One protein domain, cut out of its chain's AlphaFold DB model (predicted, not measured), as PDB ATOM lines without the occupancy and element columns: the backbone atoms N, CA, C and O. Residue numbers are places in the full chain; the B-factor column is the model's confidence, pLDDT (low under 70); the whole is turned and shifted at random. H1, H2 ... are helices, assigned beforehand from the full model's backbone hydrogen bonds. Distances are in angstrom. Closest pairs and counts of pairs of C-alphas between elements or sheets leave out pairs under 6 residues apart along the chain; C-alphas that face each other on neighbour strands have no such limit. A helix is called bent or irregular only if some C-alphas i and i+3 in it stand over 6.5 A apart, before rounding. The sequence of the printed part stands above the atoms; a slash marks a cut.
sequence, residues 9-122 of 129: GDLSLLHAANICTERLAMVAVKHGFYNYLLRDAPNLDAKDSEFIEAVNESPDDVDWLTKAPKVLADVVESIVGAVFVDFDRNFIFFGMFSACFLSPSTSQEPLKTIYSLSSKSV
ATOM      1  N   GLY A   9      -7.776 -15.506 -16.768       68.75
ATOM      2  CA  GLY A   9      -7.336 -15.302 -18.153       68.75
ATOM      3  C   GLY A   9      -5.994 -14.571 -18.259       68.75
ATOM      4  O   GLY A   9      -5.141 -14.970 -19.050       68.75
ATOM      5  N   ASP A  10      -5.760 -13.573 -17.408       67.94
ATOM      6  CA  ASP A  10      -4.515 -12.802 -17.383       67.94
ATOM      7  C   ASP A  10      -3.368 -13.607 -16.763       67.94
ATOM      8  O   ASP A  10      -2.236 -13.529 -17.235       67.94
ATOM      9  N   LEU A  11      -3.661 -14.446 -15.762       66.56
ATOM     10  CA  LEU A  11      -2.704 -15.421 -15.227       66.56
ATOM     11  C   LEU A  11      -2.274 -16.435 -16.289       66.56
ATOM     12  O   LEU A  11      -1.091 -16.748 -16.395       66.56
ATOM     13  N   SER A  12      -3.218 -16.915 -17.100       67.38
ATOM     14  CA  SER A  12      -2.928 -17.853 -18.190       67.38
ATOM     15  C   SER A  12      -2.063 -17.209 -19.278       67.38
ATOM     16  O   SER A  12      -1.125 -17.833 -19.771       67.38
ATOM     17  N   LEU A  13      -2.332 -15.946 -19.625       67.75
ATOM     18  CA  LEU A  13      -1.518 -15.179 -20.576       67.75
ATOM     19  C   LEU A  13      -0.117 -14.890 -20.038       67.75
ATOM     20  O   LEU A  13       0.861 -15.032 -20.767       67.75
ATOM     21  N   LEU A  14      -0.009 -14.519 -18.763       67.62
ATOM     22  CA  LEU A  14       1.272 -14.298 -18.104       67.62
ATOM     23  C   LEU A  14       2.095 -15.590 -18.035       67.62
ATOM     24  O   LEU A  14       3.290 -15.578 -18.310       67.62
ATOM     25  N   HIS A  15       1.450 -16.709 -17.707       68.75
ATOM     26  CA  HIS A  15       2.079 -18.023 -17.713       68.75
ATOM     27  C   HIS A  15       2.583 -18.389 -19.112       68.75
ATOM     28  O   HIS A  15       3.743 -18.756 -19.266       68.75
ATOM     29  N   ALA A  16       1.750 -18.220 -20.143       66.94
ATOM     30  CA  ALA A  16       2.139 -18.478 -21.528       66.94
ATOM     31  C   ALA A  16       3.297 -17.582 -21.994       66.94
ATOM     32  O   ALA A  16       4.149 -18.040 -22.743       66.94
ATOM     33  N   ALA A  17       3.357 -16.329 -21.539       67.62
ATOM     34  CA  ALA A  17       4.443 -15.405 -21.867       67.62
ATOM     35  C   ALA A  17       5.754 -15.708 -21.119       67.62
ATOM     36  O   ALA A  17       6.826 -15.338 -21.597       67.62
ATOM     37  N   ASN A  18       5.674 -16.355 -19.952       68.56
ATOM     38  CA  ASN A  18       6.838 -16.714 -19.139       68.56
ATOM     39  C   ASN A  18       7.382 -18.114 -19.457       68.56
ATOM     40  O   ASN A  18       8.573 -18.347 -19.282       68.56
ATOM     41  N   ILE A  19       6.530 -19.029 -19.927       73.62
ATOM     42  CA  ILE A  19       6.878 -20.420 -20.258       73.62
ATOM     43  C   ILE A  19       6.616 -20.673 -21.748       73.62
ATOM     44  O   ILE A  19       5.906 -21.600 -22.133       73.62
ATOM     45  N   CYS A  20       7.146 -19.799 -22.603       80.56
ATOM     46  CA  CYS A  20       7.187 -20.040 -24.041       80.56
ATOM     47  C   CYS A  20       8.571 -20.536 -24.469       80.56
ATOM     48  O   CYS A  20       9.574 -20.289 -23.794       80.56
ATOM     49  N   THR A  21       8.616 -21.211 -25.618       84.50
ATOM     50  CA  THR A  21       9.843 -21.744 -26.232       84.50
ATOM     51  C   THR A  21      10.948 -20.693 -26.282       84.50
ATOM     52  O   THR A  21      12.093 -20.985 -25.966       84.50
ATOM     53  N   GLU A  22      10.605 -19.453 -26.628       83.94
ATOM     54  CA  GLU A  22      11.540 -18.338 -26.734       83.94
ATOM     55  C   GLU A  22      12.177 -18.012 -25.380       83.94
ATOM     56  O   GLU A  22      13.399 -17.924 -25.280       83.94
ATOM     57  N   ARG A  23      11.380 -17.923 -24.306       81.62
ATOM     58  CA  ARG A  23      11.897 -17.667 -22.954       81.62
ATOM     59  C   ARG A  23      12.776 -18.804 -22.455       81.62
ATOM     60  O   ARG A  23      13.840 -18.546 -21.900       81.62
ATOM     61  N   LEU A  24      12.360 -20.047 -22.672       85.81
ATOM     62  CA  LEU A  24      13.143 -21.211 -22.261       85.81
ATOM     63  C   LEU A  24      14.451 -21.309 -23.056       85.81
ATOM     64  O   LEU A  24      15.502 -21.569 -22.478       85.81
ATOM     65  N   ALA A  25      14.428 -21.001 -24.353       86.81
ATOM     66  CA  ALA A  25      15.637 -20.936 -25.162       86.81
ATOM     67  C   ALA A  25      16.593 -19.832 -24.679       86.81
ATOM     68  O   ALA A  25      17.789 -20.081 -24.563       86.81
ATOM     69  N   MET A  26      16.089 -18.647 -24.314       84.62
ATOM     70  CA  MET A  26      16.912 -17.581 -23.723       84.62
ATOM     71  C   MET A  26      17.567 -18.015 -22.405       84.62
ATOM     72  O   MET A  26      18.739 -17.718 -22.179       84.62
ATOM     73  N   VAL A  27      16.843 -18.744 -21.545       85.75
ATOM     74  CA  VAL A  27      17.409 -19.342 -20.321       85.75
ATOM     75  C   VAL A  27      18.555 -20.290 -20.683       85.75
ATOM     76  O   VAL A  27      19.623 -20.225 -20.074       85.75
ATOM     77  N   ALA A  28      18.382 -21.118 -21.715       88.00
ATOM     78  CA  ALA A  28      19.427 -22.027 -22.171       88.00
ATOM     79  C   ALA A  28      20.699 -21.295 -22.622       88.00
ATOM     80  O   ALA A  28      21.804 -21.725 -22.283       88.00
ATOM     81  N   VAL A  29      20.552 -20.179 -23.344       86.69
ATOM     82  CA  VAL A  29      21.683 -19.336 -23.766       86.69
ATOM     83  C   VAL A  29      22.356 -18.682 -22.562       86.69
ATOM     84  O   VAL A  29      23.567 -18.810 -22.402       86.69
ATOM     85  N   LYS A  30      21.574 -18.073 -21.661       84.88
ATOM     86  CA  LYS A  30      22.071 -17.412 -20.444       84.88
ATOM     87  C   LYS A  30      22.912 -18.342 -19.566       84.88
ATOM     88  O   LYS A  30      23.884 -17.903 -18.958       84.88
ATOM     89  N   HIS A  31      22.539 -19.618 -19.488       85.81
ATOM     90  CA  HIS A  31      23.268 -20.628 -18.718       85.81
ATOM     91  C   HIS A  31      24.319 -21.398 -19.537       85.81
ATOM     92  O   HIS A  31      24.992 -22.274 -18.997       85.81
ATOM     93  N   GLY A  32      24.489 -21.076 -20.823       85.31
ATOM     94  CA  GLY A  32      25.488 -21.697 -21.691       85.31
ATOM     95  C   GLY A  32      25.199 -23.157 -22.045       85.31
ATOM     96  O   GLY A  32      26.122 -23.880 -22.419       85.31
ATOM     97  N   PHE A  33      23.946 -23.617 -21.948       85.75
ATOM     98  CA  PHE A  33      23.580 -25.018 -22.210       85.75
ATOM     99  C   PHE A  33      23.815 -25.456 -23.647       85.75
ATOM    100  O   PHE A  33      24.065 -26.636 -23.887       85.75
ATOM    101  N   TYR A  34      23.820 -24.512 -24.586       81.19
ATOM    102  CA  TYR A  34      24.174 -24.787 -25.972       81.19
ATOM    103  C   TYR A  34      25.525 -25.503 -26.115       81.19
ATOM    104  O   TYR A  34      25.652 -26.426 -26.915       81.19
ATOM    105  N   ASN A  35      26.511 -25.147 -25.285       79.31
ATOM    106  CA  ASN A  35      27.864 -25.706 -25.350       79.31
ATOM    107  C   ASN A  35      27.948 -27.173 -24.903       79.31
ATOM    108  O   ASN A  35      28.953 -27.833 -25.151       79.31
ATOM    109  N   TYR A  36      26.910 -27.681 -24.235       79.75
ATOM    110  CA  TYR A  36      26.863 -29.041 -23.697       79.75
ATOM    111  C   TYR A  36      25.955 -29.968 -24.513       79.75
ATOM    112  O   TYR A  36      25.764 -31.129 -24.150       79.75
ATOM    113  N   LEU A  37      25.392 -29.474 -25.619       77.38
ATOM    114  CA  LEU A  37      24.574 -30.281 -26.508       77.38
ATOM    115  C   LEU A  37      25.440 -31.260 -27.303       77.38
ATOM    116  O   LEU A  37      26.248 -30.867 -28.142       77.38
ATOM    117  N   LEU A  38      25.212 -32.555 -27.088       74.19
ATOM    118  CA  LEU A  38      25.740 -33.605 -27.953       74.19
ATOM    119  C   LEU A  38      24.952 -33.590 -29.268       74.19
ATOM    120  O   LEU A  38      23.757 -33.889 -29.275       74.19
ATOM    121  N   ARG A  39      25.598 -33.215 -30.378       70.25
ATOM    122  CA  ARG A  39      24.944 -33.074 -31.688       70.25
ATOM    123  C   ARG A  39      25.655 -33.886 -32.763       70.25
ATOM    124  O   ARG A  39      26.869 -33.802 -32.897       70.25
ATOM    125  N   ASP A  40      24.862 -34.592 -33.567       65.88
ATOM    126  CA  ASP A  40      25.273 -35.244 -34.823       65.88
ATOM    127  C   ASP A  40      24.684 -34.489 -36.036       65.88
ATOM    128  O   ASP A  40      24.174 -35.061 -36.997       65.88
ATOM    129  N   ALA A  41      24.618 -33.157 -35.926       63.47
ATOM    130  CA  ALA A  41      23.938 -32.289 -36.885       63.47
ATOM    131  C   ALA A  41      24.601 -30.896 -36.950       63.47
ATOM    132  O   ALA A  41      24.085 -29.945 -36.359       63.47
ATOM    133  N   PRO A  42      25.716 -30.741 -37.692       59.94
ATOM    134  CA  PRO A  42      26.431 -29.461 -37.836       59.94
ATOM    135  C   PRO A  42      25.594 -28.362 -38.522       59.94
ATOM    136  O   PRO A  42      25.916 -27.180 -38.483       59.94
ATOM    137  N   ASN A  43      24.473 -28.732 -39.145       59.44
ATOM    138  CA  ASN A  43      23.634 -27.835 -39.940       59.44
ATOM    139  C   ASN A  43      22.690 -26.968 -39.081       59.44
ATOM    140  O   ASN A  43      22.060 -26.056 -39.616       59.44
ATOM    141  N   LEU A  44      22.549 -27.266 -37.780       60.81
ATOM    142  CA  LEU A  44      21.779 -26.434 -36.843       60.81
ATOM    143  C   LEU A  44      22.552 -25.180 -36.398       60.81
ATOM    144  O   LEU A  44      21.943 -24.234 -35.906       60.81
ATOM    145  N   ASP A  45      23.866 -25.129 -36.631       64.25
ATOM    146  CA  ASP A  45      24.736 -24.121 -36.024       64.25
ATOM    147  C   ASP A  45      24.464 -22.691 -36.496       64.25
ATOM    148  O   ASP A  45      24.540 -21.774 -35.692       64.25
ATOM    149  N   ALA A  46      24.103 -22.470 -37.764       66.12
ATOM    150  CA  ALA A  46      23.977 -21.104 -38.282       66.12
ATOM    151  C   ALA A  46      22.793 -20.333 -37.668       66.12
ATOM    152  O   ALA A  46      22.949 -19.187 -37.257       66.12
ATOM    153  N   LYS A  47      21.616 -20.968 -37.576       67.25
ATOM    154  CA  LYS A  47      20.408 -20.335 -37.013       67.25
ATOM    155  C   LYS A  47      20.441 -20.283 -35.493       67.25
ATOM    156  O   LYS A  47      19.970 -19.315 -34.904       67.25
ATOM    157  N   ASP A  48      20.996 -21.318 -34.869       74.19
ATOM    158  CA  ASP A  48      21.137 -21.349 -33.421       74.19
ATOM    159  C   ASP A  48      22.169 -20.303 -32.975       74.19
ATOM    160  O   ASP A  48      21.927 -19.600 -31.999       74.19
ATOM    161  N   SER A  49      23.267 -20.128 -33.726       76.62
ATOM    162  CA  SER A  49      24.295 -19.119 -33.440       76.62
ATOM    163  C   SER A  49      23.774 -17.690 -33.568       76.62
ATOM    164  O   SER A  49      24.071 -16.888 -32.694       76.62
ATOM    165  N   GLU A  50      22.977 -17.373 -34.594       80.44
ATOM    166  CA  GLU A  50      22.367 -16.040 -34.751       80.44
ATOM    167  C   GLU A  50      21.451 -15.703 -33.562       80.44
ATOM    168  O   GLU A  50      21.521 -14.612 -32.999       80.44
ATOM    169  N   PHE A  51      20.640 -16.669 -33.116       83.06
ATOM    170  CA  PHE A  51      19.807 -16.498 -31.925       83.06
ATOM    171  C   PHE A  51      20.650 -16.326 -30.653       83.06
ATOM    172  O   PHE A  51      20.354 -15.470 -29.824       83.06
ATOM    173  N   ILE A  52      21.704 -17.128 -30.487       81.88
ATOM    174  CA  ILE A  52      22.607 -17.056 -29.331       81.88
ATOM    175  C   ILE A  52      23.330 -15.709 -29.277       81.88
ATOM    176  O   ILE A  52      23.430 -15.118 -28.205       81.88
ATOM    177  N   GLU A  53      23.820 -15.226 -30.415       82.56
ATOM    178  CA  GLU A  53      24.490 -13.933 -30.539       82.56
ATOM    179  C   GLU A  53      23.530 -12.793 -30.195       82.56
ATOM    180  O   GLU A  53      23.835 -12.004 -29.303       82.56
ATOM    181  N   ALA A  54      22.318 -12.791 -30.763       80.62
ATOM    182  CA  ALA A  54      21.293 -11.794 -30.457       80.62
ATOM    183  C   ALA A  54      20.928 -11.747 -28.959       80.62
ATOM    184  O   ALA A  54      20.793 -10.669 -28.378       80.62
ATOM    185  N   VAL A  55      20.800 -12.911 -28.307       80.75
ATOM    186  CA  VAL A  55      20.530 -12.997 -26.860       80.75
ATOM    187  C   VAL A  55      21.715 -12.499 -26.026       80.75
ATOM    188  O   VAL A  55      21.500 -11.892 -24.978       80.75
ATOM    189  N   ASN A  56      22.951 -12.747 -26.462       79.94
ATOM    190  CA  ASN A  56      24.150 -12.302 -25.752       79.94
ATOM    191  C   ASN A  56      24.417 -10.799 -25.910       79.94
ATOM    192  O   ASN A  56      24.897 -10.178 -24.961       79.94
ATOM    193  N   GLU A  57      24.127 -10.215 -27.075       80.31
ATOM    194  CA  GLU A  57      24.303  -8.780 -27.328       80.31
ATOM    195  C   GLU A  57      23.277  -7.934 -26.570       80.31
ATOM    196  O   GLU A  57      23.641  -6.954 -25.919       80.31
ATOM    197  N   SER A  58      22.004  -8.338 -26.626       71.56
ATOM    198  CA  SER A  58      20.886  -7.558 -26.094       71.56
ATOM    199  C   SER A  58      19.793  -8.473 -25.532       71.56
ATOM    200  O   SER A  58      18.741  -8.634 -26.152       71.56
ATOM    201  N   PRO A  59      19.978  -9.053 -24.331       65.25
ATOM    202  CA  PRO A  59      19.051 -10.035 -23.754       65.25
ATOM    203  C   PRO A  59      17.629  -9.498 -23.530       65.25
ATOM    204  O   PRO A  59      16.684 -10.285 -23.474       65.25
ATOM    205  N   ASP A  60      17.461  -8.179 -23.413       63.50
ATOM    206  CA  ASP A  60      16.156  -7.535 -23.221       63.50
ATOM    207  C   ASP A  60      15.507  -7.060 -24.534       63.50
ATOM    208  O   ASP A  60      14.311  -6.775 -24.546       63.50
ATOM    209  N   ASP A  61      16.273  -7.028 -25.627       60.56
ATOM    210  CA  ASP A  61      15.887  -6.474 -26.935       60.56
ATOM    211  C   ASP A  61      15.802  -7.557 -28.025       60.56
ATOM    212  O   ASP A  61      15.581  -7.261 -29.201       60.56
ATOM    213  N   VAL A  62      15.957  -8.830 -27.637       62.59
ATOM    214  CA  VAL A  62      15.761  -9.971 -28.533       62.59
ATOM    215  C   VAL A  62      14.343  -9.898 -29.078       62.59
ATOM    216  O   VAL A  62      13.370 -10.062 -28.333       62.59
ATOM    217  N   ASP A  63      14.226  -9.644 -30.383       62.31
ATOM    218  CA  ASP A  63      12.932  -9.610 -31.040       62.31
ATOM    219  C   ASP A  63      12.281 -10.981 -30.852       62.31
ATOM    220  O   ASP A  63      12.726 -11.995 -31.395       62.31
ATOM    221  N   TRP A  64      11.224 -11.020 -30.050       57.16
ATOM    222  CA  TRP A  64      10.432 -12.215 -29.757       57.16
ATOM    223  C   TRP A  64       9.792 -12.803 -31.025       57.16
ATOM    224  O   TRP A  64       9.243 -13.904 -30.991       57.16
ATOM    225  N   LEU A  65       9.843 -12.071 -32.144       53.06
ATOM    226  CA  LEU A  65       9.444 -12.533 -33.467       53.06
ATOM    227  C   LEU A  65      10.481 -13.462 -34.122       53.06
ATOM    228  O   LEU A  65      10.143 -14.209 -35.046       53.06
ATOM    229  N   THR A  66      11.725 -13.450 -33.639       65.44
ATOM    230  CA  THR A  66      12.778 -14.372 -34.068       65.44
ATOM    231  C   THR A  66      12.463 -15.752 -33.510       65.44
ATOM    232  O   THR A  66      12.463 -15.975 -32.301       65.44
ATOM    233  N   LYS A  67      12.141 -16.698 -34.395       77.62
ATOM    234  CA  LYS A  67      11.746 -18.047 -33.987       77.62
ATOM    235  C   LYS A  67      12.907 -18.737 -33.269       77.62
ATOM    236  O   LYS A  67      13.881 -19.119 -33.914       77.62
ATOM    237  N   ALA A  68      12.763 -18.932 -31.961       80.62
ATOM    238  CA  ALA A  68      13.797 -19.539 -31.140       80.62
ATOM    239  C   ALA A  68      14.077 -21.005 -31.531       80.62
ATOM    240  O   ALA A  68      13.155 -21.736 -31.931       80.62
ATOM    241  N   PRO A  69      15.327 -21.475 -31.368       84.12
ATOM    242  CA  PRO A  69      15.672 -22.880 -31.518       84.12
ATOM    243  C   PRO A  69      14.934 -23.737 -30.493       84.12
ATOM    244  O   PRO A  69      15.198 -23.673 -29.293       84.12
ATOM    245  N   LYS A  70      14.021 -24.590 -30.965       86.81
ATOM    246  CA  LYS A  70      13.226 -25.452 -30.078       86.81
ATOM    247  C   LYS A  70      14.103 -26.365 -29.211       86.81
ATOM    248  O   LYS A  70      13.799 -26.567 -28.044       86.81
ATOM    249  N   VAL A  71      15.223 -26.840 -29.756       86.25
ATOM    250  CA  VAL A  71      16.168 -27.707 -29.040       86.25
ATOM    251  C   VAL A  71      16.671 -27.077 -27.736       86.25
ATOM    252  O   VAL A  71      16.821 -27.776 -26.743       86.25
ATOM    253  N   LEU A  72      16.875 -25.758 -27.702       87.38
ATOM    254  CA  LEU A  72      17.320 -25.056 -26.497       87.38
ATOM    255  C   LEU A  72      16.242 -25.058 -25.408       87.38
ATOM    256  O   LEU A  72      16.549 -25.273 -24.236       87.38
ATOM    257  N   ALA A  73      14.982 -24.858 -25.798       88.19
ATOM    258  CA  ALA A  73      13.854 -24.958 -24.882       88.19
ATOM    259  C   ALA A  73      13.680 -26.393 -24.364       88.19
ATOM    260  O   ALA A  73      13.599 -26.593 -23.154       88.19
ATOM    261  N   ASP A  74      13.716 -27.385 -25.261       88.62
ATOM    262  CA  ASP A  74      13.559 -28.804 -24.920       88.62
ATOM    263  C   ASP A  74      14.639 -29.263 -23.909       88.62
ATOM    264  O   ASP A  74      14.363 -30.065 -23.014       88.62
ATOM    265  N   VAL A  75      15.865 -28.726 -23.991       89.69
ATOM    266  CA  VAL A  75      16.943 -28.983 -23.013       89.69
ATOM    267  C   VAL A  75      16.600 -28.431 -21.637       89.69
ATOM    268  O   VAL A  75      16.764 -29.128 -20.637       89.69
ATOM    269  N   VAL A  76      16.116 -27.191 -21.569       89.25
ATOM    270  CA  VAL A  76      15.710 -26.564 -20.306       89.25
ATOM    271  C   VAL A  76      14.557 -27.339 -19.675       89.25
ATOM    272  O   VAL A  76      14.631 -27.667 -18.493       89.25
ATOM    273  N   GLU A  77      13.541 -27.710 -20.457       88.50
ATOM    274  CA  GLU A  77      12.435 -28.558 -19.995       88.50
ATOM    275  C   GLU A  77      12.932 -29.918 -19.493       88.50
ATOM    276  O   GLU A  77      12.491 -30.390 -18.443       88.50
ATOM    277  N   SER A  78      13.896 -30.522 -20.191       91.44
ATOM    278  CA  SER A  78      14.489 -31.803 -19.799       91.44
ATOM    279  C   SER A  78      15.263 -31.708 -18.481       91.44
ATOM    280  O   SER A  78      15.111 -32.581 -17.631       91.44
ATOM    281  N   ILE A  79      16.048 -30.645 -18.268       89.44
ATOM    282  CA  ILE A  79      16.764 -30.402 -17.002       89.44
ATOM    283  C   ILE A  79      15.765 -30.199 -15.862       89.44
ATOM    284  O   ILE A  79      15.884 -30.825 -14.811       89.44
ATOM    285  N   VAL A  80      14.757 -29.353 -16.081       87.94
ATOM    286  CA  VAL A  80      13.694 -29.081 -15.106       87.94
ATOM    287  C   VAL A  80      12.949 -30.373 -14.746       87.94
ATOM    288  O   VAL A  80      12.716 -30.640 -13.566       87.94
ATOM    289  N   GLY A  81      12.629 -31.208 -15.737       89.25
ATOM    290  CA  GLY A  81      12.003 -32.513 -15.541       89.25
ATOM    291  C   GLY A  81      12.897 -33.507 -14.798       89.25
ATOM    292  O   GLY A  81      12.424 -34.189 -13.890       89.25
ATOM    293  N   ALA A  82      14.190 -33.563 -15.129       91.44
ATOM    294  CA  ALA A  82      15.155 -34.431 -14.459       91.44
ATOM    295  C   ALA A  82      15.311 -34.064 -12.977       91.44
ATOM    296  O   ALA A  82      15.202 -34.937 -12.121       91.44
ATOM    297  N   VAL A  83      15.462 -32.771 -12.668       88.94
ATOM    298  CA  VAL A  83      15.480 -32.266 -11.286       88.94
ATOM    299  C   VAL A  83      14.163 -32.602 -10.584       88.94
ATOM    300  O   VAL A  83      14.163 -33.101  -9.468       88.94
ATOM    301  N   PHE A  84      13.010 -32.407 -11.225       88.69
ATOM    302  CA  PHE A  84      11.733 -32.753 -10.596       88.69
ATOM    303  C   PHE A  84      11.639 -34.237 -10.196       88.69
ATOM    304  O   PHE A  84      11.110 -34.552  -9.128       88.69
ATOM    305  N   VAL A  85      12.156 -35.141 -11.031       93.12
ATOM    306  CA  VAL A  85      12.186 -36.582 -10.740       93.12
ATOM    307  C   VAL A  85      13.207 -36.922  -9.651       93.12
ATOM    308  O   VAL A  85      12.870 -37.697  -8.762       93.12
ATOM    309  N   ASP A  86      14.403 -36.326  -9.687       92.50
ATOM    310  CA  ASP A  86      15.485 -36.559  -8.711       92.50
ATOM    311  C   ASP A  86      15.085 -36.153  -7.282       92.50
ATOM    312  O   ASP A  86      15.448 -36.802  -6.306       92.50
ATOM    313  N   PHE A  87      14.239 -35.126  -7.155       88.75
ATOM    314  CA  PHE A  87      13.718 -34.639  -5.875       88.75
ATOM    315  C   PHE A  87      12.383 -35.286  -5.465       88.75
ATOM    316  O   PHE A  87      11.561 -34.637  -4.813       88.75
ATOM    317  N   ASP A  88      12.122 -36.535  -5.862       90.94
ATOM    318  CA  ASP A  88      10.904 -37.286  -5.515       90.94
ATOM    319  C   ASP A  88       9.595 -36.529  -5.815       90.94
ATOM    320  O   ASP A  88       8.579 -36.691  -5.132       90.94
ATOM    321  N   ARG A  89       9.588 -35.691  -6.861       88.00
ATOM    322  CA  ARG A  89       8.447 -34.837  -7.238       88.00
ATOM    323  C   ARG A  89       8.060 -33.819  -6.155       88.00
ATOM    324  O   ARG A  89       6.889 -33.457  -6.010       88.00
ATOM    325  N   ASN A  90       9.032 -33.326  -5.388       88.00
ATOM    326  CA  ASN A  90       8.814 -32.306  -4.367       88.00
ATOM    327  C   ASN A  90       8.548 -30.922  -4.991       88.00
ATOM    328  O   ASN A  90       9.463 -30.218  -5.420       88.00
ATOM    329  N   PHE A  91       7.281 -30.501  -4.985       82.38
ATOM    330  CA  PHE A  91       6.844 -29.225  -5.562       82.38
ATOM    331  C   PHE A  91       7.420 -27.976  -4.877       82.38
ATOM    332  O   PHE A  91       7.523 -26.932  -5.517       82.38
ATOM    333  N   ILE A  92       7.813 -28.058  -3.602       82.44
ATOM    334  CA  ILE A  92       8.413 -26.922  -2.884       82.44
ATOM    335  C   ILE A  92       9.827 -26.684  -3.411       82.44
ATOM    336  O   ILE A  92      10.170 -25.566  -3.796       82.44
ATOM    337  N   PHE A  93      10.627 -27.750  -3.479       77.69
ATOM    338  CA  PHE A  93      11.975 -27.677  -4.032       77.69
ATOM    339  C   PHE A  93      11.940 -27.296  -5.514       77.69
ATOM    340  O   PHE A  93      12.675 -26.411  -5.943       77.69
ATOM    341  N   PHE A  94      11.018 -27.889  -6.273       79.25
ATOM    342  CA  PHE A  94      10.785 -27.549  -7.670       79.25
ATOM    343  C   PHE A  94      10.437 -26.071  -7.869       79.25
ATOM    344  O   PHE A  94      10.982 -25.432  -8.767       79.25
ATOM    345  N   GLY A  95       9.558 -25.512  -7.034       76.38
ATOM    346  CA  GLY A  95       9.199 -24.096  -7.084       76.38
ATOM    347  C   GLY A  95      10.390 -23.185  -6.788       76.38
ATOM    348  O   GLY A  95      10.587 -22.195  -7.487       76.38
ATOM    349  N   MET A  96      11.221 -23.545  -5.808       79.06
ATOM    350  CA  MET A  96      12.439 -22.801  -5.470       79.06
ATOM    351  C   MET A  96      13.481 -22.870  -6.593       79.06
ATOM    352  O   MET A  96      14.004 -21.836  -7.010       79.06
ATOM    353  N   PHE A  97      13.730 -24.068  -7.128       78.00
ATOM    354  CA  PHE A  97      14.615 -24.275  -8.270       78.00
ATOM    355  C   PHE A  97      14.125 -23.485  -9.481       78.00
ATOM    356  O   PHE A  97      14.868 -22.671 -10.011       78.00
ATOM    357  N   SER A  98      12.857 -23.642  -9.864       72.69
ATOM    358  CA  SER A  98      12.266 -22.953 -11.013       72.69
ATOM    359  C   SER A  98      12.290 -21.436 -10.847       72.69
ATOM    360  O   SER A  98      12.587 -20.731 -11.802       72.69
ATOM    361  N   ALA A  99      12.044 -20.908  -9.645       76.12
ATOM    362  CA  ALA A  99      12.117 -19.471  -9.393       76.12
ATOM    363  C   ALA A  99      13.541 -18.917  -9.553       76.12
ATOM    364  O   ALA A  99      13.713 -17.833 -10.104       76.12
ATOM    365  N   CYS A 100      14.567 -19.644  -9.104       72.44
ATOM    366  CA  CYS A 100      15.964 -19.243  -9.286       72.44
ATOM    367  C   CYS A 100      16.452 -19.447 -10.727       72.44
ATOM    368  O   CYS A 100      17.179 -18.616 -11.260       72.44
ATOM    369  N   PHE A 101      16.048 -20.551 -11.346       70.56
ATOM    370  CA  PHE A 101      16.540 -21.023 -12.636       70.56
ATOM    371  C   PHE A 101      15.861 -20.328 -13.815       70.56
ATOM    372  O   PHE A 101      16.517 -19.864 -14.738       70.56
ATOM    373  N   LEU A 102      14.539 -20.189 -13.743       71.94
ATOM    374  CA  LEU A 102      13.716 -19.482 -14.724       71.94
ATOM    375  C   LEU A 102      13.477 -18.028 -14.313       71.94
ATOM    376  O   LEU A 102      12.557 -17.404 -14.843       71.94
ATOM    377  N   SER A 103      14.253 -17.498 -13.350       62.72
ATOM    378  CA  SER A 103      14.128 -16.110 -12.898       62.72
ATOM    379  C   SER A 103      13.998 -15.209 -14.123       62.72
ATOM    380  O   SER A 103      14.894 -15.240 -14.977       62.72
ATOM    381  N   PRO A 104      12.895 -14.448 -14.246       54.06
ATOM    382  CA  PRO A 104      12.681 -13.627 -15.420       54.06
ATOM    383  C   PRO A 104      13.884 -12.699 -15.553       54.06
ATOM    384  O   PRO A 104      14.242 -12.012 -14.591       54.06
ATOM    385  N   SER A 105      14.530 -12.705 -16.730       49.88
ATOM    386  CA  SER A 105      15.403 -11.588 -17.101       49.88
ATOM    387  C   SER A 105      14.594 -10.334 -16.828       49.88
ATOM    388  O   SER A 105      13.409 -10.286 -17.163       49.88
ATOM    389  N   THR A 106      15.187  -9.403 -16.102       42.44
ATOM    390  CA  THR A 106      14.563  -8.197 -15.575       42.44
ATOM    391  C   THR A 106      14.162  -7.251 -16.700       42.44
ATOM    392  O   THR A 106      14.662  -6.144 -16.792       42.44
ATOM    393  N   SER A 107      13.211  -7.654 -17.529       40.22
ATOM    394  CA  SER A 107      12.420  -6.746 -18.324       40.22
ATOM    395  C   SER A 107      11.085  -6.643 -17.607       40.22
ATOM    396  O   SER A 107      10.202  -7.502 -17.705       40.22
ATOM    397  N   GLN A 108      10.982  -5.605 -16.775       42.53
ATOM    398  CA  GLN A 108       9.702  -5.036 -16.385       42.53
ATOM    399  C   GLN A 108       9.000  -4.554 -17.659       42.53
ATOM    400  O   GLN A 108       8.905  -3.360 -17.899       42.53
ATOM    401  N   GLU A 109       8.469  -5.463 -18.460       43.72
ATOM    402  CA  GLU A 109       7.424  -5.128 -19.410       43.72
ATOM    403  C   GLU A 109       6.116  -5.520 -18.719       43.72
ATOM    404  O   GLU A 109       5.692  -6.682 -18.751       43.72
ATOM    405  N   PRO A 110       5.524  -4.582 -17.947       50.47
ATOM    406  CA  PRO A 110       4.343  -4.853 -17.153       50.47
ATOM    407  C   PRO A 110       3.248  -5.289 -18.116       50.47
ATOM    408  O   PRO A 110       3.135  -4.710 -19.188       50.47
ATOM    409  N   LEU A 111       2.452  -6.279 -17.712       51.09
ATOM    410  CA  LEU A 111       1.165  -6.759 -18.250       51.09
ATOM    411  C   LEU A 111       0.558  -6.017 -19.466       51.09
ATOM    412  O   LEU A 111       0.078  -6.669 -20.385       51.09
ATOM    413  N   LYS A 112       0.601  -4.681 -19.507       46.53
ATOM    414  CA  LYS A 112       0.354  -3.807 -20.668       46.53
ATOM    415  C   LYS A 112       0.982  -4.288 -21.983       46.53
ATOM    416  O   LYS A 112       0.286  -4.273 -22.997       46.53
ATOM    417  N   THR A 113       2.237  -4.732 -21.995       51.84
ATOM    418  CA  THR A 113       2.908  -5.145 -23.243       51.84
ATOM    419  C   THR A 113       2.341  -6.468 -23.748       51.84
ATOM    420  O   THR A 113       1.924  -6.550 -24.903       51.84
ATOM    421  N   ILE A 114       2.137  -7.439 -22.849       53.09
ATOM    422  CA  ILE A 114       1.449  -8.713 -23.131       53.09
ATOM    423  C   ILE A 114      -0.002  -8.469 -23.597       53.09
ATOM    424  O   ILE A 114      -0.456  -9.074 -24.570       53.09
ATOM    425  N   TYR A 115      -0.716  -7.526 -22.976       52.59
ATOM    426  CA  TYR A 115      -2.086  -7.158 -23.354       52.59
ATOM    427  C   TYR A 115      -2.148  -6.510 -24.749       52.59
ATOM    428  O   TYR A 115      -3.020  -6.830 -25.564       52.59
ATOM    429  N   SER A 116      -1.189  -5.632 -25.059       53.22
ATOM    430  CA  SER A 116      -1.085  -4.971 -26.365       53.22
ATOM    431  C   SER A 116      -0.744  -5.957 -27.492       53.22
ATOM    432  O   SER A 116      -1.242  -5.816 -28.610       53.22
ATOM    433  N   LEU A 117       0.044  -6.993 -27.192       54.19
ATOM    434  CA  LEU A 117       0.451  -8.033 -28.136       54.19
ATOM    435  C   LEU A 117      -0.662  -9.060 -28.377       54.19
ATOM    436  O   LEU A 117      -0.936  -9.399 -29.527       54.19
ATOM    437  N   SER A 118      -1.380  -9.478 -27.330       52.56
ATOM    438  CA  SER A 118      -2.573 -10.331 -27.461       52.56
ATOM    439  C   SER A 118      -3.645  -9.662 -28.332       52.56
ATOM    440  O   SER A 118      -4.175 -10.269 -29.267       52.56
ATOM    441  N   SER A 119      -3.868  -8.359 -28.123       47.53
ATOM    442  CA  SER A 119      -4.799  -7.558 -28.926       47.53
ATOM    443  C   SER A 119      -4.389  -7.492 -30.406       47.53
ATOM    444  O   SER A 119      -5.236  -7.627 -31.289       47.53
ATOM    445  N   LYS A 120      -3.088  -7.365 -30.708       52.09
ATOM    446  CA  LYS A 120      -2.561  -7.358 -32.088       52.09
ATOM    447  C   LYS A 120      -2.657  -8.732 -32.770       52.09
ATOM    448  O   LYS A 120      -3.013  -8.805 -33.946       52.09
ATOM    449  N   SER A 121      -2.410  -9.824 -32.046       46.84
ATOM    450  CA  SER A 121      -2.488 -11.195 -32.578       46.84
ATOM    451  C   SER A 121      -3.925 -11.652 -32.854       46.84
ATOM    452  O   SER A 121      -4.173 -12.354 -33.837       46.84
ATOM    453  N   VAL A 122      -4.892 -11.219 -32.037       43.97
ATOM    454  CA  VAL A 122      -6.325 -11.471 -32.276       43.97
ATOM    455  C   VAL A 122      -6.829 -10.696 -33.497       43.97
ATOM    456  O   VAL A 122      -7.581 -11.246 -34.303       43.97
TER     457      VAL A 122
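This is residues 9 to 122 of the 129 residues of the protein "RNase III domain-containing protein" of Amborella trichopoda (UniProt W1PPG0). The longest helix, H5, pairs with H6 in a helical hairpin, H2 crosses the first half of H5, and H4 crosses H2. H1 and H7 make an arm beyond the first end of H2, where H2 begins at Thr 21, and both are apart from H4 and H5. The 114 printed residues hold seven named helices, H1 to H7 in chain order, and no named strand; the class is all helix. The whole is compact, with a radius of gyration of the C-alphas of 15.2 A and spans of 41 by 39 by 24 A.

H5, residues 70 to 86, runs 24.2 A from C-alpha 70 at (13.226, -25.452, -30.078) to C-alpha 86 at (15.485, -36.559, -8.711). H6 is residues 91 to 101, H2 21 to 30 and H3 33 to 36. H4, residues 42 to 57, is 23.3 A long, with a kink of 33 degrees near residue 49; it is irregular, but only just, C-alphas 43 and 46 being 6.9 A apart. H1 is residues 9 to 18, and H7, residues 112 to 122, ends at (-6.325, -11.471, -32.276).

H5 is the hub. Its residues 70 to 77 touch H2, about perpendicular at 79 degrees, the closest C-alphas, Ala 25 and Ala 73, 4.4 A apart. Its residues 80 to 84 touch H6 in the hairpin, opposite ways at 37 degrees, a tilt only just steep; the closest C-alphas, Phe 84 and Phe 94, are 6.0 A apart. H3 only just touches H5, with 3 pairs of C-alphas within 8 A, the closest Tyr 34 and Leu 72 at 6.9 A. H4 touches H2 with residues 52 to 56, about perpendicular at 78 degrees, the closest C-alphas, Val 29 and Ile 52, 6.1 A apart. H7 only just touches H1, with 3 pairs of C-alphas within 8 A, the closest Ala 17 and Ile 114 at 7.4 A, about perpendicular at 82 degrees; both are apart from H5. Every O i to N i+4 pair is within hydrogen-bond range in H1, H2, H5, H6 and H7, and 10 of 12 in H4; H3 is too short for one.

The C-alphas farthest apart, Asp 40 and Lys 112, are 42.5 A apart. The printed part has no cut; the link from H4 to H5, 12 residues, is long. Residues 38 to 43 stand free. The mean pLDDT of the printed part is 72.8, and 46 residues are under 70: 9 to 18, 40 to 47, 59 to 66 and 103 to 122.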